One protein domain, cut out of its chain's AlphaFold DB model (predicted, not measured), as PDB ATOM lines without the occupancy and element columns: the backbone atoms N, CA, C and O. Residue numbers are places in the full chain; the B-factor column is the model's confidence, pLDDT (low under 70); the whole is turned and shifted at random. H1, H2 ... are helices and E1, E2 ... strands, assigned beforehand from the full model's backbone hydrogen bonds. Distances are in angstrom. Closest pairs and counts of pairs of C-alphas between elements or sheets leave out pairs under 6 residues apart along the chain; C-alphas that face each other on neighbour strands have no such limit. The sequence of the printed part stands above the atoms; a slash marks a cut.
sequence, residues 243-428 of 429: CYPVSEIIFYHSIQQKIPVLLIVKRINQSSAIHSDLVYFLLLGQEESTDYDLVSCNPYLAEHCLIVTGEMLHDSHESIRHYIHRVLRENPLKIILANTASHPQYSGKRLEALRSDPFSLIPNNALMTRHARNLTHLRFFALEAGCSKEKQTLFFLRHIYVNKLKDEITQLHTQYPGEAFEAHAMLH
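This is residues 243 to 428 of the 429 residues of an uncharacterized protein of Legionella maceachernii (UniProt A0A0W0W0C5). A strongly twisted sheet of six strands curls round helix H5 on one face, while H1 and H3 pack side by side on the opposite face and H2 slants over E2. The longest helix, H4, packs across H3 away from the sheet, and the long loop of residues 343 to 365 leads to it, far from H5. The 186 printed residues have six named helices and six named strands, in the order H1 E1 E2 E3 E4 H2 H3 H4 E5 H5 E6 H6. The sheet is branched and mixed, the class is mixed helices and strands, and the whole is compact, with a radius of gyration of the C-alphas of 17.2 A and spans of 51 by 40 by 29 A.

H1, residues 243 to 256, is on the sheet at a height over the sheet of 10.4 A, over none of its strands. E1, residues 261 to 269, and E2, residues 276 to 285, form a hairpin, with N 263 and O 281 within hydrogen-bond range at 2.9 A. E3, residues 292 to 295, forms a hairpin with E2, with N 293 and O 284 2.8 A apart; E1, E2 and E3 are a meander, each strand the antiparallel neighbour of the one before. E4, residues 304 to 314, is parallel to E1, with N 264 and O 308 2.8 A apart. H2, residues 320 to 330, lies over E2 and runs slantwise to the strands, at 38 degrees to E2 on the local plane; their closest C-alphas are those of Val 279 and Ile 320, 7.6 A. H3, residues 332 to 342, touches H1 on the same face, at a shallow tilt of 18 degrees, opposite ways; the closest C-alphas are those of Tyr 244 and Ala 341, 4.9 A. H4, residues 366 to 385, is not on the sheet; with residues 375 to 383 alone it touches H3, about perpendicular at 80 degrees, the closest C-alphas being those of Ala 338 and Leu 378, 4.7 A. E5, residues 396 to 404, bends by 59 degrees at residue 401 and is antiparallel to E4, with N 307 and O 401 2.8 A apart. H5, residues 405 to 414, is on the face opposite to H1 and H3. E6, residues 420 to 422, is parallel to E2, with N 421 and O 278 2.8 A apart. H6, residues 423 to 427, stands at the sheet's level and touches H2, the closest C-alphas being those of Ile 324 and Ala 423, 6.3 A. H1 to H6 have every O i to N i+4 pair within hydrogen-bond range.

H1 begins at C-alpha 243, (-8.120, -41.011, 37.926), and is 20.4 A long. E1 measures 25.5 A, E2 29.3 A, E4 31.0 A, H4 27.9 A and E5 22.8 A. H6 ends at C-alpha 427, (-17.436, -13.861, 22.812).

The C-alphas farthest apart are those of Pro 363 and Thr 414, 52.5 A. The printed part has no cut, and its one long link joins H3 to H4. Mean pLDDT of the printed part is 93.9; residues 273 to 274 and 316 are under 70.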
ATOM      1  N   CYS A 243      -7.299 -42.152  38.361       96.69
ATOM      2  CA  CYS A 243      -8.120 -41.011  37.926       96.69
ATOM      3  C   CYS A 243      -7.564 -40.245  36.714       96.69
ATOM      4  O   CYS A 243      -8.266 -40.094  35.710       96.69
ATOM      5  N   TYR A 244      -6.316 -39.777  36.776       97.31
ATOM      6  CA  TYR A 244      -5.744 -38.948  35.712       97.31
ATOM      7  C   TYR A 244      -5.506 -39.718  34.402       97.31
ATOM      8  O   TYR A 244      -6.051 -39.283  33.388       97.31
ATOM      9  N   PRO A 245      -4.801 -40.871  34.380       96.81
ATOM     10  CA  PRO A 245      -4.563 -41.597  33.129       96.81
ATOM     11  C   PRO A 245      -5.855 -42.005  32.415       96.81
ATOM     12  O   PRO A 245      -5.939 -41.932  31.195       96.81
ATOM     13  N   VAL A 246      -6.887 -42.393  33.170       97.75
ATOM     14  CA  VAL A 246      -8.208 -42.701  32.607       97.75
ATOM     15  C   VAL A 246      -8.848 -41.471  31.977       97.75
ATOM     16  O   VAL A 246      -9.398 -41.565  30.885       97.75
ATOM     17  N   SER A 247      -8.792 -40.330  32.660       98.12
ATOM     18  CA  SER A 247      -9.389 -39.089  32.161       98.12
ATOM     19  C   SER A 247      -8.695 -38.641  30.879       98.12
ATOM     20  O   SER A 247      -9.362 -38.308  29.909       98.12
ATOM     21  N   GLU A 248      -7.369 -38.724  30.834       97.38
ATOM     22  CA  GLU A 248      -6.579 -38.414  29.644       97.38
ATOM     23  C   GLU A 248      -6.961 -39.300  28.447       97.38
ATOM     24  O   GLU A 248      -7.235 -38.786  27.363       97.38
ATOM     25  N   ILE A 249      -7.096 -40.614  28.658       98.06
ATOM     26  CA  ILE A 249      -7.567 -41.556  27.629       98.06
ATOM     27  C   ILE A 249      -8.976 -41.196  27.148       98.06
ATOM     28  O   ILE A 249      -9.207 -41.119  25.944       98.06
ATOM     29  N   ILE A 250      -9.910 -40.963  28.076       98.50
ATOM     30  CA  ILE A 250     -11.300 -40.615  27.756       98.50
ATOM     31  C   ILE A 250     -11.354 -39.342  26.915       98.50
ATOM     32  O   ILE A 250     -12.013 -39.336  25.878       98.50
ATOM     33  N   PHE A 251     -10.655 -38.286  27.340       98.12
ATOM     34  CA  PHE A 251     -10.741 -36.990  26.683       98.12
ATOM     35  C   PHE A 251     -10.007 -36.948  25.342       98.12
ATOM     36  O   PHE A 251     -10.507 -36.311  24.419       98.12
ATOM     37  N   TYR A 252      -8.878 -37.642  25.179       97.38
ATOM     38  CA  TYR A 252      -8.265 -37.780  23.854       97.38
ATOM     39  C   TYR A 252      -9.131 -38.619  22.918       97.38
ATOM     40  O   TYR A 252      -9.288 -38.276  21.745       97.38
ATOM     41  N   HIS A 253      -9.755 -39.678  23.430       97.56
ATOM     42  CA  HIS A 253     -10.646 -40.492  22.621       97.56
ATOM     43  C   HIS A 253     -11.921 -39.727  22.223       97.56
ATOM     44  O   HIS A 253     -12.358 -39.826  21.081       97.56
ATOM     45  N   SER A 254     -12.509 -38.897  23.099       97.69
ATOM     46  CA  SER A 254     -13.653 -38.051  22.715       97.69
ATOM     47  C   SER A 254     -13.308 -37.008  21.661       97.69
ATOM     48  O   SER A 254     -14.175 -36.707  20.846       97.69
ATOM     49  N   ILE A 255     -12.073 -36.502  21.623       97.19
ATOM     50  CA  ILE A 255     -11.621 -35.607  20.548       97.19
ATOM     51  C   ILE A 255     -11.638 -36.342  19.209       97.19
ATOM     52  O   ILE A 255     -12.257 -35.866  18.259       97.19
ATOM     53  N   GLN A 256     -11.039 -37.537  19.150       95.19
ATOM     54  CA  GLN A 256     -11.004 -38.354  17.931       95.19
ATOM     55  C   GLN A 256     -12.403 -38.768  17.463       95.19
ATOM     56  O   GLN A 256     -12.708 -38.705  16.277       95.19
ATOM     57  N   GLN A 257     -13.273 -39.140  18.404       95.56
ATOM     58  CA  GLN A 257     -14.641 -39.589  18.131       95.56
ATOM     59  C   GLN A 257     -15.657 -38.439  18.012       95.56
ATOM     60  O   GLN A 257     -16.866 -38.697  17.964       95.56
ATOM     61  N   LYS A 258     -15.188 -37.180  18.033       95.75
ATOM     62  CA  LYS A 258     -16.013 -35.960  18.015       95.75
ATOM     63  C   LYS A 258     -17.204 -36.057  18.982       95.75
ATOM     64  O   LYS A 258     -18.349 -35.812  18.617       95.75
ATOM     65  N   ILE A 259     -16.957 -36.509  20.212       96.94
ATOM     66  CA  ILE A 259     -17.978 -36.550  21.267       96.94
ATOM     67  C   ILE A 259     -18.021 -35.167  21.920       96.94
ATOM     68  O   ILE A 259     -16.995 -34.762  22.474       96.94
ATOM     69  N   PRO A 260     -19.161 -34.452  21.889       97.94
ATOM     70  CA  PRO A 260     -19.238 -33.137  22.505       97.94
ATOM     71  C   PRO A 260     -19.060 -33.223  24.022       97.94
ATOM     72  O   PRO A 260     -19.571 -34.142  24.676       97.94
ATOM     73  N   VAL A 261     -18.362 -32.239  24.580       98.62
ATOM     74  CA  VAL A 261     -18.171 -32.074  26.021       98.62
ATOM     75  C   VAL A 261     -18.767 -30.735  26.437       98.62
ATOM     76  O   VAL A 261     -18.335 -29.690  25.958       98.62
ATOM     77  N   LEU A 262     -19.747 -30.748  27.339       98.69
ATOM     78  CA  LEU A 262     -20.286 -29.535  27.945       98.69
ATOM     79  C   LEU A 262     -19.601 -29.309  29.295       98.69
ATOM     80  O   LEU A 262     -19.888 -29.998  30.276       98.69
ATOM     81  N   LEU A 263     -18.686 -28.343  29.348       98.69
ATOM     82  CA  LEU A 263     -18.067 -27.898  30.594       98.69
ATOM     83  C   LEU A 263     -18.962 -26.840  31.239       98.69
ATOM     84  O   LEU A 263     -19.169 -25.781  30.656       98.69
ATOM     85  N   ILE A 264     -19.469 -27.111  32.438       98.25
ATOM     86  CA  ILE A 264     -20.338 -26.210  33.203       98.25
ATOM     87  C   ILE A 264     -19.597 -25.772  34.462       98.25
ATOM     88  O   ILE A 264     -19.156 -26.612  35.252       98.25
ATOM     89  N   VAL A 265     -19.508 -24.462  34.681       97.62
ATOM     90  CA  VAL A 265     -18.881 -23.896  35.875       97.62
ATOM     91  C   VAL A 265     -19.842 -22.989  36.621       97.62
ATOM     92  O   VAL A 265     -20.269 -21.955  36.107       97.62
ATOM     93  N   LYS A 266     -20.134 -23.358  37.871       95.44
ATOM     94  CA  LYS A 266     -20.838 -22.504  38.828       95.44
ATOM     95  C   LYS A 266     -19.866 -21.537  39.492       95.44
ATOM     96  O   LYS A 266     -18.962 -21.953  40.209       95.44
ATOM     97  N   ARG A 267     -20.070 -20.242  39.278       93.69
ATOM     98  CA  ARG A 267     -19.268 -19.163  39.853       93.69
ATOM     99  C   ARG A 267     -19.897 -18.741  41.169       93.69
ATOM    100  O   ARG A 267     -21.045 -18.314  41.191       93.69
ATOM    101  N   ILE A 268     -19.178 -18.935  42.270       92.00
ATOM    102  CA  ILE A 268     -19.666 -18.657  43.620       92.00
ATOM    103  C   ILE A 268     -18.858 -17.496  44.191       92.00
ATOM    104  O   ILE A 268     -17.645 -17.608  44.397       92.00
ATOM    105  N   ASN A 269     -19.545 -16.393  44.477       88.12
ATOM    106  CA  ASN A 269     -18.950 -15.254  45.152       88.12
ATOM    107  C   ASN A 269     -18.781 -15.567  46.648       88.12
ATOM    108  O   ASN A 269     -19.764 -15.775  47.363       88.12
ATOM    109  N   GLN A 270     -17.542 -15.566  47.144       83.06
ATOM    110  CA  GLN A 270     -17.264 -15.847  48.559       83.06
ATOM    111  C   GLN A 270     -17.868 -14.796  49.504       83.06
ATOM    112  O   GLN A 270     -18.225 -15.115  50.636       83.06
ATOM    113  N   SER A 271     -18.027 -13.556  49.031       80.12
ATOM    114  CA  SER A 271     -18.613 -12.452  49.801       80.12
ATOM    115  C   SER A 271     -20.147 -12.457  49.795       80.12
ATOM    116  O   SER A 271     -20.767 -11.780  50.611       80.12
ATOM    117  N   SER A 272     -20.779 -13.210  48.888       75.12
ATOM    118  CA  SER A 272     -22.232 -13.394  48.853       75.12
ATOM    119  C   SER A 272     -22.586 -14.721  48.191       75.12
ATOM    120  O   SER A 272     -22.703 -14.813  46.971       75.12
ATOM    121  N   ALA A 273     -22.843 -15.745  49.008       65.25
ATOM    122  CA  ALA A 273     -23.284 -17.056  48.528       65.25
ATOM    123  C   ALA A 273     -24.655 -17.025  47.813       65.25
ATOM    124  O   ALA A 273     -25.068 -18.028  47.235       65.25
ATOM    125  N   ILE A 274     -25.365 -15.891  47.872       67.94
ATOM    126  CA  ILE A 274     -26.673 -15.675  47.241       67.94
ATOM    127  C   ILE A 274     -26.512 -15.345  45.748       67.94
ATOM    128  O   ILE A 274     -27.401 -15.648  44.955       67.94
ATOM    129  N   HIS A 275     -25.375 -14.769  45.346       70.88
ATOM    130  CA  HIS A 275     -25.097 -14.427  43.954       70.88
ATOM    131  C   HIS A 275     -24.147 -15.456  43.355       70.88
ATOM    132  O   HIS A 275     -22.932 -15.401  43.553       70.88
ATOM    133  N   SER A 276     -24.731 -16.415  42.644       86.56
ATOM    134  CA  SER A 276     -23.983 -17.332  41.802       86.56
ATOM    135  C   SER A 276     -24.524 -17.304  40.384       86.56
ATOM    136  O   SER A 276     -25.735 -17.311  40.171       86.56
ATOM    137  N   ASP A 277     -23.625 -17.424  39.423       92.19
ATOM    138  CA  ASP A 277     -23.901 -17.437  37.989       92.19
ATOM    139  C   ASP A 277     -23.212 -18.648  37.349       92.19
ATOM    140  O   ASP A 277     -22.274 -19.222  37.906       92.19
ATOM    141  N   LEU A 278     -23.732 -19.106  36.215       95.31
ATOM    142  CA  LEU A 278     -23.227 -20.273  35.498       95.31
ATOM    143  C   LEU A 278     -22.598 -19.847  34.184       95.31
ATOM    144  O   LEU A 278     -23.172 -19.061  33.441       95.31
ATOM    145  N   VAL A 279     -21.456 -20.435  33.852       97.44
ATOM    146  CA  VAL A 279     -20.876 -20.331  32.511       97.44
ATOM    147  C   VAL A 279     -20.732 -21.732  31.954       97.44
ATOM    148  O   VAL A 279     -20.197 -22.609  32.635       97.44
ATOM    149  N   TYR A 280     -21.201 -21.947  30.730       98.38
ATOM    150  CA  TYR A 280     -21.040 -23.220  30.043       98.38
ATOM    151  C   TYR A 280     -20.306 -23.073  28.711       98.38
ATOM    152  O   TYR A 280     -20.485 -22.102  27.972       98.38
ATOM    153  N   PHE A 281     -19.464 -24.060  28.418       98.56
ATOM    154  CA  PHE A 281     -18.622 -24.147  27.231       98.56
ATOM    155  C   PHE A 281     -18.959 -25.450  26.517       98.56
ATOM    156  O   PHE A 281     -18.764 -26.525  27.091       98.56
ATOM    157  N   LEU A 282     -19.448 -25.370  25.280       98.56
ATOM    158  CA  LEU A 282     -19.526 -26.548  24.428       98.56
ATOM    159  C   LEU A 282     -18.194 -26.721  23.707       98.56
ATOM    160  O   LEU A 282     -17.765 -25.856  22.945       98.56
ATOM    161  N   LEU A 283     -17.549 -27.844  23.987       98.31
ATOM    162  CA  LEU A 283     -16.232 -28.199  23.498       98.31
ATOM    163  C   LEU A 283     -16.367 -29.356  22.512       98.31
ATOM    164  O   LEU A 283     -16.940 -30.399  22.844       98.31
ATOM    165  N   LEU A 284     -15.813 -29.190  21.313       97.69
ATOM    166  CA  LEU A 284     -15.756 -30.243  20.301       97.69
ATOM    167  C   LEU A 284     -14.312 -30.475  19.870       97.69
ATOM    168  O   LEU A 284     -13.538 -29.531  19.768       97.69
ATOM    169  N   GLY A 285     -13.930 -31.735  19.662       95.81
ATOM    170  CA  GLY A 285     -12.567 -32.060  19.251       95.81
ATOM    171  C   GLY A 285     -12.200 -31.366  17.941       95.81
ATOM    172  O   GLY A 285     -12.975 -31.428  16.983       95.81
ATOM    173  N   GLN A 286     -11.018 -30.759  17.880       90.88
ATOM    174  CA  GLN A 286     -10.479 -30.151  16.665       90.88
ATOM    175  C   GLN A 286     -10.003 -31.248  15.686       90.88
ATOM    176  O   GLN A 286      -9.721 -32.382  16.082       90.88
ATOM    177  N   GLU A 287     -10.030 -30.999  14.375       86.25
ATOM    178  CA  GLU A 287      -9.442 -31.934  13.398       86.25
ATOM    179  C   GLU A 287      -7.912 -31.926  13.496       86.25
ATOM    180  O   GLU A 287      -7.313 -30.876  13.702       86.25
ATOM    181  N   GLU A 288      -7.290 -33.106  13.393       84.50
ATOM    182  CA  GLU A 288      -5.822 -33.282  13.412       84.50
ATOM    183  C   GLU A 288      -5.095 -32.715  14.652       84.50
ATOM    184  O   GLU A 288      -3.879 -32.536  14.652       84.50
ATOM    185  N   SER A 289      -5.827 -32.479  15.742       88.81
ATOM    186  CA  SER A 289      -5.332 -31.883  16.983       88.81
ATOM    187  C   SER A 289      -5.738 -32.730  18.195       88.81
ATOM    188  O   SER A 289      -6.630 -33.577  18.120       88.81
ATOM    189  N   THR A 290      -5.054 -32.525  19.322       87.31
ATOM    190  CA  THR A 290      -5.379 -33.137  20.624       87.31
ATOM    191  C   THR A 290      -6.125 -32.175  21.546       87.31
ATOM    192  O   THR A 290      -6.190 -32.422  22.749       87.31
ATOM    193  N   ASP A 291      -6.669 -31.093  20.990       92.88
ATOM    194  CA  ASP A 291      -7.394 -30.053  21.713       92.88
ATOM    195  C   ASP A 291      -8.866 -29.946  21.287       92.88
ATOM    196  O   ASP A 291      -9.331 -30.575  20.328       92.88
ATOM    197  N   TYR A 292      -9.614 -29.158  22.062       96.19
ATOM    198  CA  TYR A 292     -11.007 -28.819  21.792       96.19
ATOM    199  C   TYR A 292     -11.141 -27.386  21.290       96.19
ATOM    200  O   TYR A 292     -10.511 -26.478  21.833       96.19
ATOM    201  N   ASP A 293     -12.078 -27.187  20.369       95.81
ATOM    202  CA  ASP A 293     -12.589 -25.881  19.983       95.81
ATOM    203  C   ASP A 293     -13.842 -25.529  20.794       95.81
ATOM    204  O   ASP A 293     -14.679 -26.386  21.096       95.81
ATOM    205  N   LEU A 294     -13.986 -24.242  21.122       97.50
ATOM    206  CA  LEU A 294     -15.239 -23.688  21.630       97.50
ATOM    207  C   LEU A 294     -16.201 -23.484  20.457       97.50
ATOM    208  O   LEU A 294     -15.900 -22.730  19.535       97.50
ATOM    209  N   VAL A 295     -17.378 -24.100  20.526       97.31
ATOM    210  CA  VAL A 295     -18.403 -24.021  19.477       97.31
ATOM    211  C   VAL A 295     -19.743 -23.542  20.040       97.31
ATOM    212  O   VAL A 295     -19.979 -23.598  21.248       97.31
ATOM    213  N   SER A 296     -20.632 -23.058  19.169       96.88
ATOM    214  CA  SER A 296     -22.012 -22.737  19.558       96.88
ATOM    215  C   SER A 296     -22.808 -24.005  19.867       96.88
ATOM    216  O   SER A 296     -22.648 -25.020  19.192       96.88
ATOM    217  N   CYS A 297     -23.724 -23.929  20.833       96.31
ATOM    218  CA  CYS A 297     -24.579 -25.055  21.207       96.31
ATOM    219  C   CYS A 297     -25.636 -25.433  20.159       96.31
ATOM    220  O   CYS A 297     -26.035 -26.597  20.080       96.31
ATOM    221  N   ASN A 298     -26.099 -24.471  19.354       95.44
ATOM    222  CA  ASN A 298     -27.272 -24.636  18.487       95.44
ATOM    223  C   ASN A 298     -27.204 -25.837  17.522       95.44
ATOM    224  O   ASN A 298     -28.197 -26.564  17.436       95.44
ATOM    225  N   PRO A 299     -26.080 -26.114  16.829       96.62
ATOM    226  CA  PRO A 299     -25.994 -27.248  15.906       96.62
ATOM    227  C   PRO A 299     -26.062 -28.618  16.598       96.62
ATOM    228  O   PRO A 299     -26.403 -29.606  15.957       96.62
ATOM    229  N   TYR A 300     -25.774 -28.679  17.901       96.88
ATOM    230  CA  TYR A 300     -25.546 -29.927  18.637       96.88
ATOM    231  C   TYR A 300     -26.663 -30.260  19.634       96.88
ATOM    232  O   TYR A 300     -26.561 -31.235  20.372       96.88
ATOM    233  N   LEU A 301     -27.751 -29.481  19.682       96.62
ATOM    234  CA  LEU A 301     -28.816 -29.632  20.689       96.62
ATOM    235  C   LEU A 301     -29.430 -31.045  20.740       96.62
ATOM    236  O   LEU A 301     -29.884 -31.495  21.795       96.62
ATOM    237  N   ALA A 302     -29.467 -31.748  19.609       94.75
ATOM    238  CA  ALA A 302     -30.003 -33.103  19.535       94.75
ATOM    239  C   ALA A 302     -29.042 -34.178  20.070       94.75
ATOM    240  O   ALA A 302     -29.496 -35.290  20.344       94.75
ATOM    241  N   GLU A 303     -27.756 -33.865  20.218       95.81
ATOM    242  CA  GLU A 303     -26.726 -34.833  20.577       95.81
ATOM    243  C   GLU A 303     -26.684 -35.124  22.080       95.81
ATOM    244  O   GLU A 303     -27.002 -34.288  22.933       95.81
ATOM    245  N   HIS A 304     -26.244 -36.338  22.405       97.00
ATOM    246  CA  HIS A 304     -25.761 -36.666  23.740       97.00
ATOM    247  C   HIS A 304     -24.327 -36.174  23.896       97.00
ATOM    248  O   HIS A 304     -23.521 -36.282  22.973       97.00
ATOM    249  N   CYS A 305     -24.002 -35.667  25.079       97.75
ATOM    250  CA  CYS A 305     -22.694 -35.105  25.376       97.75
ATOM    251  C   CYS A 305     -22.209 -35.529  26.763       97.75
ATOM    252  O   CYS A 305     -22.994 -35.907  27.640       97.75
ATOM    253  N   LEU A 306     -20.890 -35.493  26.943       98.31
ATOM    254  CA  LEU A 306     -20.276 -35.666  28.251       98.31
ATOM    255  C   LEU A 306     -20.391 -34.342  29.009       98.31
ATOM    256  O   LEU A 306     -19.906 -33.317  28.537       98.31
ATOM    257  N   ILE A 307     -21.009 -34.358  30.182       98.44
ATOM    258  CA  ILE A 307     -21.141 -33.177  31.027       98.44
ATOM    259  C   ILE A 307     -20.024 -33.192  32.058       98.44
ATOM    260  O   ILE A 307     -19.874 -34.156  32.808       98.44
ATOM    261  N   VAL A 308     -19.255 -32.109  32.113       98.38
ATOM    262  CA  VAL A 308     -18.198 -31.894  33.099       98.38
ATOM    263  C   VAL A 308     -18.619 -30.713  33.956       98.38
ATOM    264  O   VAL A 308     -18.574 -29.570  33.517       98.38
ATOM    265  N   THR A 309     -19.062 -30.986  35.181       97.31
ATOM    266  CA  THR A 309     -19.573 -29.948  36.085       97.31
ATOM    267  C   THR A 309     -18.577 -29.636  37.176       97.31
ATOM    268  O   THR A 309     -17.976 -30.529  37.779       97.31
ATOM    269  N   GLY A 310     -18.430 -28.357  37.474       96.75
ATOM    270  CA  GLY A 310     -17.623 -27.908  38.585       96.75
ATOM    271  C   GLY A 310     -18.042 -26.541  39.077       96.75
ATOM    272  O   GLY A 310     -19.033 -25.955  38.638       96.75
ATOM    273  N   GLU A 311     -17.264 -26.036  40.013       95.50
ATOM    274  CA  GLU A 311     -17.466 -24.716  40.585       95.50
ATOM    275  C   GLU A 311     -16.160 -23.938  40.633       95.50
ATOM    276  O   GLU A 311     -15.070 -24.503  40.569       95.50
ATOM    277  N   MET A 312     -16.278 -22.627  40.766       94.50
ATOM    278  CA  MET A 312     -15.169 -21.758  41.105       94.50
ATOM    279  C   MET A 312     -15.583 -20.845  42.250       94.50
ATOM    280  O   MET A 312     -16.714 -20.357  42.296       94.50
ATOM    281  N   LEU A 313     -14.646 -20.583  43.148       92.62
ATOM    282  CA  LEU A 313     -14.783 -19.582  44.188       92.62
ATOM    283  C   LEU A 313     -14.029 -18.329  43.753       92.62
ATOM    284  O   LEU A 313     -12.864 -18.416  43.359       92.62
ATOM    285  N   HIS A 314     -14.676 -17.170  43.832       84.00
ATOM    286  CA  HIS A 314     -14.032 -15.901  43.516       84.00
ATOM    287  C   HIS A 314     -14.411 -14.799  44.502       84.00
ATOM    288  O   HIS A 314     -15.493 -14.812  45.095       84.00
ATOM    289  N   ASP A 315     -13.520 -13.818  44.610       77.06
ATOM    290  CA  ASP A 315     -13.800 -12.543  45.257       77.06
ATOM    291  C   ASP A 315     -14.455 -11.585  44.247       77.06
ATOM    292  O   ASP A 315     -14.355 -11.755  43.028       77.06
ATOM    293  N   SER A 316     -15.205 -10.611  44.752       67.44
ATOM    294  CA  SER A 316     -16.383  -9.956  44.155       67.44
ATOM    295  C   SER A 316     -16.237  -9.158  42.838       67.44
ATOM    296  O   SER A 316     -17.113  -8.351  42.537       67.44
ATOM    297  N   HIS A 317     -15.191  -9.344  42.022       76.38
ATOM    298  CA  HIS A 317     -14.872  -8.403  40.929       76.38
ATOM    299  C   HIS A 317     -14.579  -8.997  39.543       76.38
ATOM    300  O   HIS A 317     -14.340  -8.238  38.603       76.38
ATOM    301  N   GLU A 318     -14.601 -10.317  39.355       88.44
ATOM    302  CA  GLU A 318     -14.346 -10.885  38.027       88.44
ATOM    303  C   GLU A 318     -15.587 -10.840  37.119       88.44
ATOM    304  O   GLU A 318     -16.628 -11.417  37.435       88.44
ATOM    305  N   SER A 319     -15.462 -10.220  35.940       92.19
ATOM    306  CA  SER A 319     -16.505 -10.283  34.906       92.19
ATOM    307  C   SER A 319     -16.562 -11.662  34.235       92.19
ATOM    308  O   SER A 319     -15.541 -12.332  34.073       92.19
ATOM    309  N   ILE A 320     -17.750 -12.060  33.767       93.88
ATOM    310  CA  ILE A 320     -17.970 -13.331  33.048       93.88
ATOM    311  C   ILE A 320     -17.034 -13.458  31.843       93.88
ATOM    312  O   ILE A 320     -16.402 -14.491  31.641       93.88
ATOM    313  N   ARG A 321     -16.888 -12.381  31.062       95.88
ATOM    314  CA  ARG A 321     -16.016 -12.367  29.882       95.88
ATOM    315  C   ARG A 321     -14.543 -12.546  30.254       95.88
ATOM    316  O   ARG A 321     -13.834 -13.277  29.567       95.88
ATOM    317  N   HIS A 322     -14.084 -11.922  31.343       95.50
ATOM    318  CA  HIS A 322     -12.715 -12.121  31.829       95.50
ATOM    319  C   HIS A 322     -12.480 -13.575  32.254       95.50
ATOM    320  O   HIS A 322     -11.469 -14.168  31.869       95.50
ATOM    321  N   TYR A 323     -13.449 -14.168  32.956       96.12
ATOM    322  CA  TYR A 323     -13.396 -15.574  33.340       96.12
ATOM    323  C   TYR A 323     -13.317 -16.508  32.123       96.12
ATOM    324  O   TYR A 323     -12.422 -17.352  32.050       96.12
ATOM    325  N   ILE A 324     -14.192 -16.314  31.129       97.81
ATOM    326  CA  ILE A 324     -14.187 -17.085  29.876       97.81
ATOM    327  C   ILE A 324     -12.807 -17.019  29.209       97.81
ATOM    328  O   ILE A 324     -12.237 -18.055  28.868       97.81
ATOM    329  N   HIS A 325     -12.228 -15.821  29.071       97.56
ATOM    330  CA  HIS A 325     -10.900 -15.667  28.477       97.56
ATOM    331  C   HIS A 325      -9.804 -16.389  29.270       97.56
ATOM    332  O   HIS A 325      -8.911 -16.972  28.658       97.56
ATOM    333  N   ARG A 326      -9.861 -16.394  30.609       95.94
ATOM    334  CA  ARG A 326      -8.910 -17.154  31.438       95.94
ATOM    335  C   ARG A 326      -9.024 -18.658  31.204       95.94
ATOM    336  O   ARG A 326      -7.997 -19.301  31.015       95.94
ATOM    337  N   VAL A 327     -10.241 -19.205  31.190       97.06
ATOM    338  CA  VAL A 327     -10.475 -20.640  30.945       97.06
ATOM    339  C   VAL A 327      -9.933 -21.056  29.578       97.06
ATOM    340  O   VAL A 327      -9.205 -22.040  29.479       97.06
ATOM    341  N   LEU A 328     -10.230 -20.280  28.534       97.00
ATOM    342  CA  LEU A 328      -9.768 -20.578  27.177       97.00
ATOM    343  C   LEU A 328      -8.252 -20.417  27.026       97.00
ATOM    344  O   LEU A 328      -7.624 -21.230  26.355       97.00
ATOM    345  N   ARG A 329      -7.645 -19.420  27.685       96.56
ATOM    346  CA  ARG A 329      -6.187 -19.214  27.668       96.56
ATOM    347  C   ARG A 329      -5.430 -20.390  28.277       96.56
ATOM    348  O   ARG A 329      -4.389 -20.773  27.757       96.56
ATOM    349  N   GLU A 330      -5.931 -20.941  29.379       95.44
ATOM    350  CA  GLU A 330      -5.303 -22.092  30.035       95.44
ATOM    351  C   GLU A 330      -5.618 -23.429  29.355       95.44
ATOM    352  O   GLU A 330      -5.016 -24.430  29.735       95.44
ATOM    353  N   ASN A 331      -6.500 -23.439  28.348       95.50
ATOM    354  CA  ASN A 331      -7.058 -24.613  27.682       95.50
ATOM    355  C   ASN A 331      -8.014 -25.435  28.595       95.50
ATOM    356  O   ASN A 331      -7.601 -25.970  29.631       95.50
ATOM    357  N   PRO A 332      -9.300 -25.599  28.211       96.19
ATOM    358  CA  PRO A 332     -10.278 -26.358  28.996       96.19
ATOM    359  C   PRO A 332      -9.883 -27.813  29.285       96.19
ATOM    360  O   PRO A 332     -10.101 -28.296  30.396       96.19
ATOM    361  N   LEU A 333      -9.263 -28.514  28.330       97.25
ATOM    362  CA  LEU A 333      -8.790 -29.883  28.543       97.25
ATOM    363  C   LEU A 333      -7.701 -29.923  29.613       97.25
ATOM    364  O   LEU A 333      -7.780 -30.730  30.539       97.25
ATOM    365  N   LYS A 334      -6.718 -29.020  29.542       97.75
ATOM    366  CA  LYS A 334      -5.661 -28.923  30.557       97.75
ATOM    367  C   LYS A 334      -6.246 -28.663  31.945       97.75
ATOM    368  O   LYS A 334      -5.807 -29.290  32.907       97.75
ATOM    369  N   ILE A 335      -7.253 -27.795  32.052       97.94
ATOM    370  CA  ILE A 335      -7.967 -27.521  33.310       97.94
ATOM    371  C   ILE A 335      -8.610 -28.796  33.871       97.94
ATOM    372  O   ILE A 335      -8.418 -29.114  35.049       97.94
ATOM    373  N   ILE A 336      -9.339 -29.545  33.038       97.88
ATOM    374  CA  ILE A 336     -10.011 -30.785  33.450       97.88
ATOM    375  C   ILE A 336      -8.979 -31.836  33.882       97.88
ATOM    376  O   ILE A 336      -9.089 -32.410  34.968       97.88
ATOM    377  N   LEU A 337      -7.935 -32.055  33.077       98.06
ATOM    378  CA  LEU A 337      -6.882 -33.026  33.380       98.06
ATOM    379  C   LEU A 337      -6.111 -32.658  34.648       98.06
ATOM    380  O   LEU A 337      -5.890 -33.525  35.492       98.06
ATOM    381  N   ALA A 338      -5.779 -31.382  34.841       98.00
ATOM    382  CA  ALA A 338      -5.147 -30.893  36.062       98.00
ATOM    383  C   ALA A 338      -5.996 -31.164  37.301       98.00
ATOM    384  O   ALA A 338      -5.493 -31.646  38.320       98.00
ATOM    385  N   ASN A 339      -7.303 -30.931  37.194       97.31
ATOM    386  CA  ASN A 339      -8.208 -31.231  38.282       97.31
ATOM    387  C   ASN A 339      -8.194 -32.738  38.617       97.31
ATOM    388  O   ASN A 339      -7.973 -33.104  39.775       97.31
ATOM    389  N   THR A 340      -8.295 -33.627  37.624       96.94
ATOM    390  CA  THR A 340      -8.229 -35.092  37.843       96.94
ATOM    391  C   THR A 340      -6.860 -35.577  38.351       96.94
ATOM    392  O   THR A 340      -6.781 -36.538  39.119       96.94
ATOM    393  N   ALA A 341      -5.772 -34.884  38.000       97.38
ATOM    394  CA  ALA A 341      -4.427 -35.127  38.522       97.38
ATOM    395  C   ALA A 341      -4.297 -34.763  40.011       97.38
ATOM    396  O   ALA A 341      -3.606 -35.465  40.756       97.38
ATOM    397  N   SER A 342      -4.980 -33.702  40.457       95.94
ATOM    398  CA  SER A 342      -5.011 -33.281  41.867       95.94
ATOM    399  C   SER A 342      -5.809 -34.230  42.772       95.94
ATOM    400  O   SER A 342      -5.564 -34.291  43.976       95.94
ATOM    401  N   HIS A 343      -6.725 -35.018  42.201       92.81
ATOM    402  CA  HIS A 343      -7.509 -36.002  42.939       92.81
ATOM    403  C   HIS A 343      -6.667 -37.216  43.382       92.81
ATOM    404  O   HIS A 343      -5.642 -37.543  42.767       92.81
ATOM    405  N   PRO A 344      -7.117 -37.950  44.418       94.06
ATOM    406  CA  PRO A 344      -6.656 -39.310  44.675       94.06
ATOM    407  C   PRO A 344      -6.722 -40.160  43.399       94.06
ATOM    408  O   PRO A 344      -7.765 -40.251  42.758       94.06
ATOM    409  N   GLN A 345      -5.605 -40.780  43.022       95.75
ATOM    410  CA  GLN A 345      -5.526 -41.620  41.826       95.75
ATOM    411  C   GLN A 345      -6.244 -42.945  42.051       95.75
ATOM    412  O   GLN A 345      -7.016 -43.358  41.197       95.75
ATOM    413  N   TYR A 346      -6.080 -43.539  43.231       95.62
ATOM    414  CA  TYR A 346      -6.944 -44.608  43.723       95.62
ATOM    415  C   TYR A 346      -7.640 -44.175  45.009       95.62
ATOM    416  O   TYR A 346      -7.087 -43.420  45.811       95.62
ATOM    417  N   SER A 347      -8.845 -44.695  45.216       89.19
ATOM    418  CA  SER A 347      -9.615 -44.527  46.449       89.19
ATOM    419  C   SER A 347      -9.627 -45.822  47.269       89.19
ATOM    420  O   SER A 347      -9.219 -46.882  46.790       89.19
ATOM    421  N   GLY A 348     -10.099 -45.734  48.512       89.12
ATOM    422  CA  GLY A 348     -10.193 -46.878  49.420       89.12
ATOM    423  C   GLY A 348      -8.933 -47.121  50.253       89.12
ATOM    424  O   GLY A 348      -7.913 -46.434  50.119       89.12
ATOM    425  N   LYS A 349      -9.034 -48.093  51.163       91.75
ATOM    426  CA  LYS A 349      -7.965 -48.471  52.097       91.75
ATOM    427  C   LYS A 349      -6.954 -49.406  51.442       91.75
ATOM    428  O   LYS A 349      -5.754 -49.214  51.609       91.75
ATOM    429  N   ARG A 350      -7.412 -50.387  50.654       94.44
ATOM    430  CA  ARG A 350      -6.532 -51.394  50.034       94.44
ATOM    431  C   ARG A 350      -5.449 -50.809  49.122       94.44
ATOM    432  O   ARG A 350      -4.385 -51.406  49.004       94.44
ATOM    433  N   LEU A 351      -5.715 -49.670  48.481       94.56
ATOM    434  CA  LEU A 351      -4.808 -49.023  47.523       94.56
ATOM    435  C   LEU A 351      -4.244 -47.693  48.042       94.56
ATOM    436  O   LEU A 351      -3.766 -46.877  47.258       94.56
ATOM    437  N   GLU A 352      -4.276 -47.466  49.357       94.56
ATOM    438  CA  GLU A 352      -3.813 -46.216  49.971       94.56
ATOM    439  C   GLU A 352      -2.362 -45.867  49.608       94.56
ATOM    440  O   GLU A 352      -2.077 -44.714  49.292       94.56
ATOM    441  N   ALA A 353      -1.468 -46.860  49.545       94.62
ATOM    442  CA  ALA A 353      -0.068 -46.659  49.159       94.62
ATOM    443  C   ALA A 353       0.111 -46.141  47.717       94.62
ATOM    444  O   ALA A 353       1.126 -45.527  47.407       94.62
ATOM    445  N   LEU A 354      -0.875 -46.361  46.842       94.69
ATOM    446  CA  LEU A 354      -0.859 -45.930  45.439       94.69
ATOM    447  C   LEU A 354      -1.696 -44.670  45.203       94.69
ATOM    448  O   LEU A 354      -1.799 -44.196  44.072       94.69
ATOM    449  N   ARG A 355      -2.314 -44.121  46.259       94.31
ATOM    450  CA  ARG A 355      -3.276 -43.014  46.183       94.31
ATOM    451  C   ARG A 355      -2.710 -41.804  45.446       94.31
ATOM    452  O   ARG A 355      -3.423 -41.184  44.664       94.31
ATOM    453  N   SER A 356      -1.452 -41.459  45.696       92.38
ATOM    454  CA  SER A 356      -0.774 -40.333  45.054       92.38
ATOM    455  C   SER A 356       0.137 -40.766  43.909       92.38
ATOM    456  O   SER A 356       0.280 -40.008  42.957       92.38
ATOM    457  N   ASP A 357       0.731 -41.954  43.943       93.31
ATOM    458  CA  ASP A 357       1.658 -42.400  42.902       93.31
ATOM    459  C   ASP A 357       1.253 -43.771  42.341       93.31
ATOM    460  O   ASP A 357       1.698 -44.813  42.841       93.31
ATOM    461  N   PRO A 358       0.409 -43.788  41.292       94.62
ATOM    462  CA  PRO A 358      -0.070 -45.027  40.705       94.62
ATOM    463  C   PRO A 358       1.017 -45.777  39.920       94.62
ATOM    464  O   PRO A 358       0.805 -46.938  39.579       94.62
ATOM    465  N   PHE A 359       2.169 -45.151  39.646       94.31
ATOM    466  CA  PHE A 359       3.260 -45.730  38.859       94.31
ATOM    467  C   PHE A 359       4.353 -46.378  39.722       94.31
ATOM    468  O   PHE A 359       5.180 -47.118  39.192       94.31
ATOM    469  N   SER A 360       4.333 -46.154  41.038       91.25
ATOM    470  CA  SER A 360       5.376 -46.575  41.992       91.25
ATOM    471  C   SER A 360       5.729 -48.071  41.976       91.25
ATOM    472  O   SER A 360       6.864 -48.432  42.281       91.25
ATOM    473  N   LEU A 361       4.789 -48.951  41.613       86.69
ATOM    474  CA  LEU A 361       4.995 -50.408  41.579       86.69
ATOM    475  C   LEU A 361       5.352 -50.966  40.193       86.69
ATOM    476  O   LEU A 361       5.549 -52.175  40.055       86.69
ATOM    477  N   ILE A 362       5.403 -50.128  39.158       86.44
ATOM    478  CA  ILE A 362       5.656 -50.575  37.786       86.44
ATOM    479  C   ILE A 362       7.144 -50.388  37.461       86.44
ATOM    480  O   ILE A 362       7.693 -49.321  37.742       86.44
ATOM    481  N   PRO A 363       7.819 -51.386  36.847       85.44
ATOM    482  CA  PRO A 363       9.204 -51.239  36.420       85.44
ATOM    483  C   PRO A 363       9.395 -49.980  35.578       85.44
ATOM    484  O   PRO A 363       8.684 -49.761  34.591       85.44
ATOM    485  N   ASN A 364      10.358 -49.154  35.980       81.38
ATOM    486  CA  ASN A 364      10.554 -47.865  35.349       81.38
ATOM    487  C   ASN A 364      11.052 -48.033  33.906       81.38
ATOM    488  O   ASN A 364      11.985 -48.785  33.629       81.38
ATOM    489  N   ASN A 365      10.440 -47.292  32.988       88.81
ATOM    490  CA  ASN A 365      10.903 -47.111  31.620       88.81
ATOM    491  C   ASN A 365      10.614 -45.666  31.178       88.81
ATOM    492  O   ASN A 365       9.951 -44.909  31.891       88.81
ATOM    493  N   ALA A 366      11.105 -45.263  30.003       90.94
ATOM    494  CA  ALA A 366      10.947 -43.888  29.521       90.94
ATOM    495  C   ALA A 366       9.470 -43.446  29.438       90.94
ATOM    496  O   ALA A 366       9.140 -42.313  29.792       90.94
ATOM    497  N   LEU A 367       8.577 -44.357  29.038       89.56
ATOM    498  CA  LEU A 367       7.133 -44.128  28.962       89.56
ATOM    499  C   LEU A 367       6.508 -43.895  30.347       89.56
ATOM    500  O   LEU A 367       5.799 -42.911  30.537       89.56
ATOM    501  N   MET A 368       6.812 -44.752  31.326       89.50
ATOM    502  CA  MET A 368       6.390 -44.604  32.726       89.50
ATOM    503  C   MET A 368       6.875 -43.287  33.316       89.50
ATOM    504  O   MET A 368       6.088 -42.533  33.883       89.50
ATOM    505  N   THR A 369       8.163 -42.986  33.132       91.56
ATOM    506  CA  THR A 369       8.764 -41.740  33.609       91.56
ATOM    507  C   THR A 369       8.053 -40.523  33.013       91.56
ATOM    508  O   THR A 369       7.795 -39.560  33.733       91.56
ATOM    509  N   ARG A 370       7.696 -40.557  31.721       93.69
ATOM    510  CA  ARG A 370       6.944 -39.475  31.066       93.69
ATOM    511  C   ARG A 370       5.577 -39.263  31.721       93.69
ATOM    512  O   ARG A 370       5.273 -38.148  32.125       93.69
ATOM    513  N   HIS A 371       4.788 -40.324  31.876       94.50
ATOM    514  CA  HIS A 371       3.445 -40.240  32.465       94.50
ATOM    515  C   HIS A 371       3.465 -39.810  33.939       94.50
ATOM    516  O   HIS A 371       2.679 -38.954  34.344       94.50
ATOM    517  N   ALA A 372       4.413 -40.315  34.731       94.50
ATOM    518  CA  ALA A 372       4.593 -39.900  36.123       94.50
ATOM    519  C   ALA A 372       4.996 -38.416  36.247       94.50
ATOM    520  O   ALA A 372       4.500 -37.696  37.123       94.50
ATOM    521  N   ARG A 373       5.864 -37.928  35.347       95.19
ATOM    522  CA  ARG A 373       6.228 -36.504  35.271       95.19
ATOM    523  C   ARG A 373       5.040 -35.637  34.872       95.19
ATOM    524  O   ARG A 373       4.828 -34.612  35.511       95.19
ATOM    525  N   ASN A 374       4.246 -36.058  33.888       96.06
ATOM    526  CA  ASN A 374       3.049 -35.329  33.464       96.06
ATOM    527  C   ASN A 374       2.024 -35.212  34.599       96.06
ATOM    528  O   ASN A 374       1.555 -34.110  34.880       96.06
ATOM    529  N   LEU A 375       1.755 -36.308  35.319       97.06
ATOM    530  CA  LEU A 375       0.890 -36.298  36.504       97.06
ATOM    531  C   LEU A 375       1.384 -35.284  37.548       97.06
ATOM    532  O   LEU A 375       0.606 -34.497  38.086       97.06
ATOM    533  N   THR A 376       2.686 -35.291  37.826       96.88
ATOM    534  CA  THR A 376       3.308 -34.376  38.790       96.88
ATOM    535  C   THR A 376       3.198 -32.919  38.334       96.88
ATOM    536  O   THR A 376       2.792 -32.058  39.109       96.88
ATOM    537  N   HIS A 377       3.491 -32.645  37.062       97.69
ATOM    538  CA  HIS A 377       3.374 -31.313  36.475       97.69
ATOM    539  C   HIS A 377       1.939 -30.774  36.549       97.69
ATOM    540  O   HIS A 377       1.722 -29.647  36.989       97.69
ATOM    541  N   LEU A 378       0.948 -31.595  36.193       98.00
ATOM    542  CA  LEU A 378      -0.461 -31.208  36.237       98.00
ATOM    543  C   LEU A 378      -0.973 -30.970  37.659       98.00
ATOM    544  O   LEU A 378      -1.822 -30.105  37.853       98.00
ATOM    545  N   ARG A 379      -0.438 -31.670  38.664       97.44
ATOM    546  CA  ARG A 379      -0.729 -31.372  40.075       97.44
ATOM    547  C   ARG A 379      -0.216 -30.009  40.503       97.44
ATOM    548  O   ARG A 379      -0.948 -29.278  41.165       97.44
ATOM    549  N   PHE A 380       1.016 -29.672  40.125       97.38
ATOM    550  CA  PHE A 380       1.568 -28.346  40.399       97.38
ATOM    551  C   PHE A 380       0.729 -27.265  39.725       97.38
ATOM    552  O   PHE A 380       0.278 -26.338  40.393       97.38
ATOM    553  N   PHE A 381       0.410 -27.448  38.442       98.12
ATOM    554  CA  PHE A 381      -0.477 -26.538  37.724       98.12
ATOM    555  C   PHE A 381      -1.858 -26.426  38.389       98.12
ATOM    556  O   PHE A 381      -2.375 -25.321  38.516       98.12
ATOM    557  N   ALA A 382      -2.448 -27.528  38.863       97.75
ATOM    558  CA  ALA A 382      -3.742 -27.492  39.543       97.75
ATOM    559  C   ALA A 382      -3.710 -26.610  40.798       97.75
ATOM    560  O   ALA A 382      -4.622 -25.814  41.011       97.75
ATOM    561  N   LEU A 383      -2.652 -26.707  41.603       96.75
ATOM    562  CA  LEU A 383      -2.497 -25.869  42.790       96.75
ATOM    563  C   LEU A 383      -2.270 -24.394  42.424       96.75
ATOM    564  O   LEU A 383      -2.850 -23.508  43.048       96.75
ATOM    565  N   GLU A 384      -1.450 -24.115  41.412       96.94
ATOM    566  CA  GLU A 384      -1.129 -22.746  40.999       96.94
ATOM    567  C   GLU A 384      -2.317 -22.040  40.336       96.94
ATOM    568  O   GLU A 384      -2.686 -20.930  40.738       96.94
ATOM    569  N   ALA A 385      -2.946 -22.693  39.359       95.75
ATOM    570  CA  ALA A 385      -4.023 -22.129  38.550       95.75
ATOM    571  C   ALA A 385      -5.365 -22.065  39.298       95.75
ATOM    572  O   ALA A 385      -6.218 -21.242  38.967       95.75
ATOM    573  N   GLY A 386      -5.544 -22.882  40.339       96.06
ATOM    574  CA  GLY A 386      -6.791 -22.951  41.097       96.06
ATOM    575  C   GLY A 386      -7.756 -24.025  40.597       96.06
ATOM    576  O   GLY A 386      -8.964 -23.785  40.508       96.06
ATOM    577  N   CYS A 387      -7.201 -25.189  40.267       96.75
ATOM    578  CA  CYS A 387      -7.920 -26.397  39.891       96.75
ATOM    579  C   CYS A 387      -7.805 -27.518  40.939       96.75
ATOM    580  O   CYS A 387      -7.930 -28.690  40.585       96.75
ATOM    581  N   SER A 388      -7.536 -27.188  42.206       95.88
ATOM    582  CA  SER A 388      -7.391 -28.162  43.296       95.88
ATOM    583  C   SER A 388      -8.409 -27.916  44.410       95.88
ATOM    584  O   SER A 388      -9.109 -26.906  44.426       95.88
ATOM    585  N   LYS A 389      -8.511 -28.839  45.371       93.44
ATOM    586  CA  LYS A 389      -9.411 -28.666  46.520       93.44
ATOM    587  C   LYS A 389      -8.989 -27.485  47.398       93.44
ATOM    588  O   LYS A 389      -9.847 -26.793  47.941       93.44
ATOM    589  N   GLU A 390      -7.684 -27.284  47.534       94.00
ATOM    590  CA  GLU A 390      -7.046 -26.232  48.328       94.00
ATOM    591  C   GLU A 390      -7.215 -24.853  47.683       94.00
ATOM    592  O   GLU A 390      -7.303 -23.854  48.394       94.00
ATOM    593  N   LYS A 391      -7.285 -24.794  46.346       94.19
ATOM    594  CA  LYS A 391      -7.464 -23.555  45.588       94.19
ATOM    595  C   LYS A 391      -8.446 -23.775  44.439       94.19
ATOM    596  O   LYS A 391      -8.104 -24.397  43.440       94.19
ATOM    597  N   GLN A 392      -9.647 -23.213  44.569       95.06
ATOM    598  CA  GLN A 392     -10.777 -23.427  43.647       95.06
ATOM    599  C   GLN A 392     -11.083 -22.179  42.799       95.06
ATOM    600  O   GLN A 392     -12.234 -21.866  42.529       95.06
ATOM    601  N   THR A 393     -10.059 -21.411  42.421       94.75
ATOM    602  CA  THR A 393     -10.205 -20.080  41.794       94.75
ATOM    603  C   THR A 393     -10.328 -20.088  40.269       94.75
ATOM    604  O   THR A 393     -10.467 -19.023  39.659       94.75
ATOM    605  N   LEU A 394     -10.221 -21.256  39.631       95.94
ATOM    606  CA  LEU A 394     -10.403 -21.422  38.185       95.94
ATOM    607  C   LEU A 394     -11.463 -22.481  37.878       95.94
ATOM    608  O   LEU A 394     -12.418 -22.177  37.162       95.94
ATOM    609  N   PHE A 395     -11.303 -23.693  38.416       97.38
ATOM    610  CA  PHE A 395     -12.267 -24.779  38.232       97.38
ATOM    611  C   PHE A 395     -12.034 -25.947  39.198       97.38
ATOM    612  O   PHE A 395     -11.008 -26.628  39.149       97.38
ATOM    613  N   PHE A 396     -13.028 -26.258  40.017       97.25
ATOM    614  CA  PHE A 396     -13.053 -27.446  40.851       97.25
ATOM    615  C   PHE A 396     -14.119 -28.430  40.365       97.25
ATOM    616  O   PHE A 396     -15.315 -28.174  40.505       97.25
ATOM    617  N   LEU A 397     -13.684 -29.559  39.799       96.94
ATOM    618  CA  LEU A 397     -14.567 -30.623  39.329       96.94
ATOM    619  C   LEU A 397     -15.438 -31.151  40.470       96.94
ATOM    620  O   LEU A 397     -14.945 -31.510  41.541       96.94
ATOM    621  N   ARG A 398     -16.738 -31.248  40.208       95.50
ATOM    622  CA  ARG A 398     -17.715 -31.862  41.107       95.50
ATOM    623  C   ARG A 398     -18.174 -33.216  40.596       95.50
ATOM    624  O   ARG A 398     -18.210 -34.163  41.377       95.50
ATOM    625  N   HIS A 399     -18.517 -33.309  39.312       96.31
ATOM    626  CA  HIS A 399     -19.051 -34.541  38.733       96.31
ATOM    627  C   HIS A 399     -18.897 -34.588  37.211       96.31
ATOM    628  O   HIS A 399     -18.883 -33.546  36.552       96.31
ATOM    629  N   ILE A 400     -18.828 -35.807  36.670       97.38
ATOM    630  CA  ILE A 400     -18.836 -36.094  35.232       97.38
ATOM    631  C   ILE A 400     -19.930 -37.125  34.954       97.38
ATOM    632  O   ILE A 400     -19.919 -38.208  35.540       97.38
ATOM    633  N   TYR A 401     -20.847 -36.794  34.050       97.56
ATOM    634  CA  TYR A 401     -21.985 -37.637  33.667       97.56
ATOM    635  C   TYR A 401     -22.352 -37.416  32.194       97.56
ATOM    636  O   TYR A 401     -21.611 -36.771  31.457       97.56
ATOM    637  N   VAL A 402     -23.466 -37.987  31.736       97.50
ATOM    638  CA  VAL A 402     -23.947 -37.840  30.357       97.50
ATOM    639  C   VAL A 402     -25.385 -37.366  30.353       97.50
ATOM    640  O   VAL A 402     -26.208 -37.868  31.117       97.50
ATOM    641  N   ASN A 403     -25.686 -36.448  29.442       96.62
ATOM    642  CA  ASN A 403     -27.045 -36.017  29.166       96.62
ATOM    643  C   ASN A 403     -27.201 -35.626  27.690       96.62
ATOM    644  O   ASN A 403     -26.226 -35.528  26.939       96.62
ATOM    645  N   LYS A 404     -28.441 -35.409  27.258       96.31
ATOM    646  CA  LYS A 404     -28.739 -34.738  25.997       96.31
ATOM    647  C   LYS A 404     -28.486 -33.241  26.148       96.31
ATOM    648  O   LYS A 404     -28.955 -32.634  27.110       96.31
ATOM    649  N   LEU A 405     -27.784 -32.640  25.188       97.12
ATOM    650  CA  LEU A 405     -27.345 -31.248  25.283       97.12
ATOM    651  C   LEU A 405     -28.520 -30.280  25.489       97.12
ATOM    652  O   LEU A 405     -28.470 -29.423  26.368       97.12
ATOM    653  N   LYS A 406     -29.597 -30.437  24.708       97.06
ATOM    654  CA  LYS A 406     -30.806 -29.611  24.846       97.06
ATOM    655  C   LYS A 406     -31.413 -29.686  26.242       97.06
ATOM    656  O   LYS A 406     -31.832 -28.654  26.767       97.06
ATOM    657  N   ASP A 407     -31.493 -30.883  26.809       96.00
ATOM    658  CA  ASP A 407     -32.157 -31.108  28.090       96.00
ATOM    659  C   ASP A 407     -31.329 -30.477  29.216       96.00
ATOM    660  O   ASP A 407     -31.881 -29.769  30.056       96.00
ATOM    661  N   GLU A 408     -30.001 -30.624  29.151       96.19
ATOM    662  CA  GLU A 408     -29.068 -29.987  30.080       96.19
ATOM    663  C   GLU A 408     -29.147 -28.457  30.009       96.19
ATOM    664  O   GLU A 408     -29.384 -27.800  31.016       96.19
ATOM    665  N   ILE A 409     -29.039 -27.864  28.815       96.50
ATOM    666  CA  ILE A 409     -29.131 -26.403  28.647       96.50
ATOM    667  C   ILE A 409     -30.486 -25.883  29.140       96.50
ATOM    668  O   ILE A 409     -30.545 -24.879  29.847       96.50
ATOM    669  N   THR A 410     -31.579 -26.580  28.817       95.75
ATOM    670  CA  THR A 410     -32.917 -26.212  29.302       95.75
ATOM    671  C   THR A 410     -32.961 -26.232  30.827       95.75
ATOM    672  O   THR A 410     -33.494 -25.306  31.437       95.75
ATOM    673  N   GLN A 411     -32.370 -27.247  31.459       93.88
ATOM    674  CA  GLN A 411     -32.281 -27.335  32.910       93.88
ATOM    675  C   GLN A 411     -31.481 -26.170  33.510       93.88
ATOM    676  O   GLN A 411     -31.947 -25.561  34.474       93.88
ATOM    677  N   LEU A 412     -30.335 -25.813  32.922       93.62
ATOM    678  CA  LEU A 412     -29.514 -24.688  33.385       93.62
ATOM    679  C   LEU A 412     -30.273 -23.358  33.341       93.62
ATOM    680  O   LEU A 412     -30.120 -22.559  34.253       93.62
ATOM    681  N   HIS A 413     -31.115 -23.128  32.332       93.44
ATOM    682  CA  HIS A 413     -31.879 -21.877  32.207       93.44
ATOM    683  C   HIS A 413     -33.192 -21.856  32.999       93.44
ATOM    684  O   HIS A 413     -33.701 -20.784  33.306       93.44
ATOM    685  N   THR A 414     -33.769 -23.017  33.318       91.69
ATOM    686  CA  THR A 414     -35.096 -23.094  33.966       91.69
ATOM    687  C   THR A 414     -35.042 -23.394  35.458       91.69
ATOM    688  O   THR A 414     -35.928 -22.966  36.193       91.69
ATOM    689  N   GLN A 415     -34.043 -24.151  35.915       87.38
ATOM    690  CA  GLN A 415     -33.956 -24.607  37.306       87.38
ATOM    691  C   GLN A 415     -32.892 -23.869  38.112       87.38
ATOM    692  O   GLN A 415     -32.918 -23.913  39.344       87.38
ATOM    693  N   TYR A 416     -31.943 -23.211  37.449       85.69
ATOM    694  CA  TYR A 416     -30.935 -22.436  38.148       85.69
ATOM    695  C   TYR A 416     -31.501 -21.069  38.558       85.69
ATOM    696  O   TYR A 416     -32.078 -20.378  37.725       85.69
ATOM    697  N   PRO A 417     -31.342 -20.651  39.827       83.88
ATOM    698  CA  PRO A 417     -31.889 -19.379  40.294       83.88
ATOM    699  C   PRO A 417     -31.116 -18.146  39.796       83.88
ATOM    700  O   PRO A 417     -31.629 -17.038  39.913       83.88
ATOM    701  N   GLY A 418     -29.881 -18.315  39.311       86.38
ATOM    702  CA  GLY A 418     -29.065 -17.231  38.758       86.38
ATOM    703  C   GLY A 418     -29.083 -17.192  37.229       86.38
ATOM    704  O   GLY A 418     -29.859 -17.887  36.579       86.38
ATOM    705  N   GLU A 419     -28.185 -16.405  36.644       91.69
ATOM    706  CA  GLU A 419     -28.027 -16.328  35.187       91.69
ATOM    707  C   GLU A 419     -27.079 -17.422  34.672       91.69
ATOM    708  O   GLU A 419     -26.096 -17.777  35.334       91.69
ATOM    709  N   ALA A 420     -27.374 -17.960  33.485       95.81
ATOM    710  CA  ALA A 420     -26.547 -18.941  32.790       95.81
ATOM    711  C   ALA A 420     -26.058 -18.377  31.448       95.81
ATOM    712  O   ALA A 420     -26.849 -17.923  30.623       95.81
ATOM    713  N   PHE A 421     -24.748 -18.430  31.219       96.81
ATOM    714  CA  PHE A 421     -24.080 -17.796  30.086       96.81
ATOM    715  C   PHE A 421     -23.397 -18.827  29.187       96.81
ATOM    716  O   PHE A 421     -22.526 -19.578  29.633       96.81
ATOM    717  N   GLU A 422     -23.733 -18.810  27.897       97.81
ATOM    718  CA  GLU A 422     -22.995 -19.552  26.873       97.81
ATOM    719  C   GLU A 422     -21.694 -18.822  26.542       97.81
ATOM    720  O   GLU A 422     -21.711 -17.697  26.040       97.81
ATOM    721  N   ALA A 423     -20.552 -19.471  26.771       98.06
ATOM    722  CA  ALA A 423     -19.251 -18.852  26.545       98.06
ATOM    723  C   ALA A 423     -19.055 -18.387  25.091       98.06
ATOM    724  O   ALA A 423     -18.521 -17.303  24.866       98.06
ATOM    725  N   HIS A 424     -19.523 -19.169  24.110       98.00
ATOM    726  CA  HIS A 424     -19.431 -18.811  22.694       98.00
ATOM    727  C   HIS A 424     -20.231 -17.538  22.378       98.00
ATOM    728  O   HIS A 424     -19.685 -16.594  21.812       98.00
ATOM    729  N   ALA A 425     -21.499 -17.464  22.799       96.94
ATOM    730  CA  ALA A 425     -22.343 -16.287  22.573       96.94
ATOM    731  C   ALA A 425     -21.778 -15.019  23.245       96.94
ATOM    732  O   ALA A 425     -21.834 -13.935  22.680       96.94
ATOM    733  N   MET A 426     -21.154 -15.154  24.421       96.94
ATOM    734  CA  MET A 426     -20.524 -14.027  25.125       96.94
ATOM    735  C   MET A 426     -19.281 -13.464  24.413       96.94
ATOM    736  O   MET A 426     -18.909 -12.307  24.637       96.94
ATOM    737  N   LEU A 427     -18.607 -14.274  23.592       96.12
ATOM    738  CA  LEU A 427     -17.436 -13.861  22.812       96.12
ATOM    739  C   LEU A 427     -17.791 -13.403  21.392       96.12
ATOM    740  O   LEU A 427     -17.049 -12.594  20.829       96.12
ATOM    741  N   HIS A 428     -18.922 -13.873  20.860       94.12
ATOM    742  CA  HIS A 428     -19.420 -13.604  19.509       94.12
ATOM    743  C   HIS A 428     -20.861 -13.047  19.548       94.12
ATOM    744  O   HIS A 428     -21.782 -13.756  19.142       94.12
TER     745      HIS A 428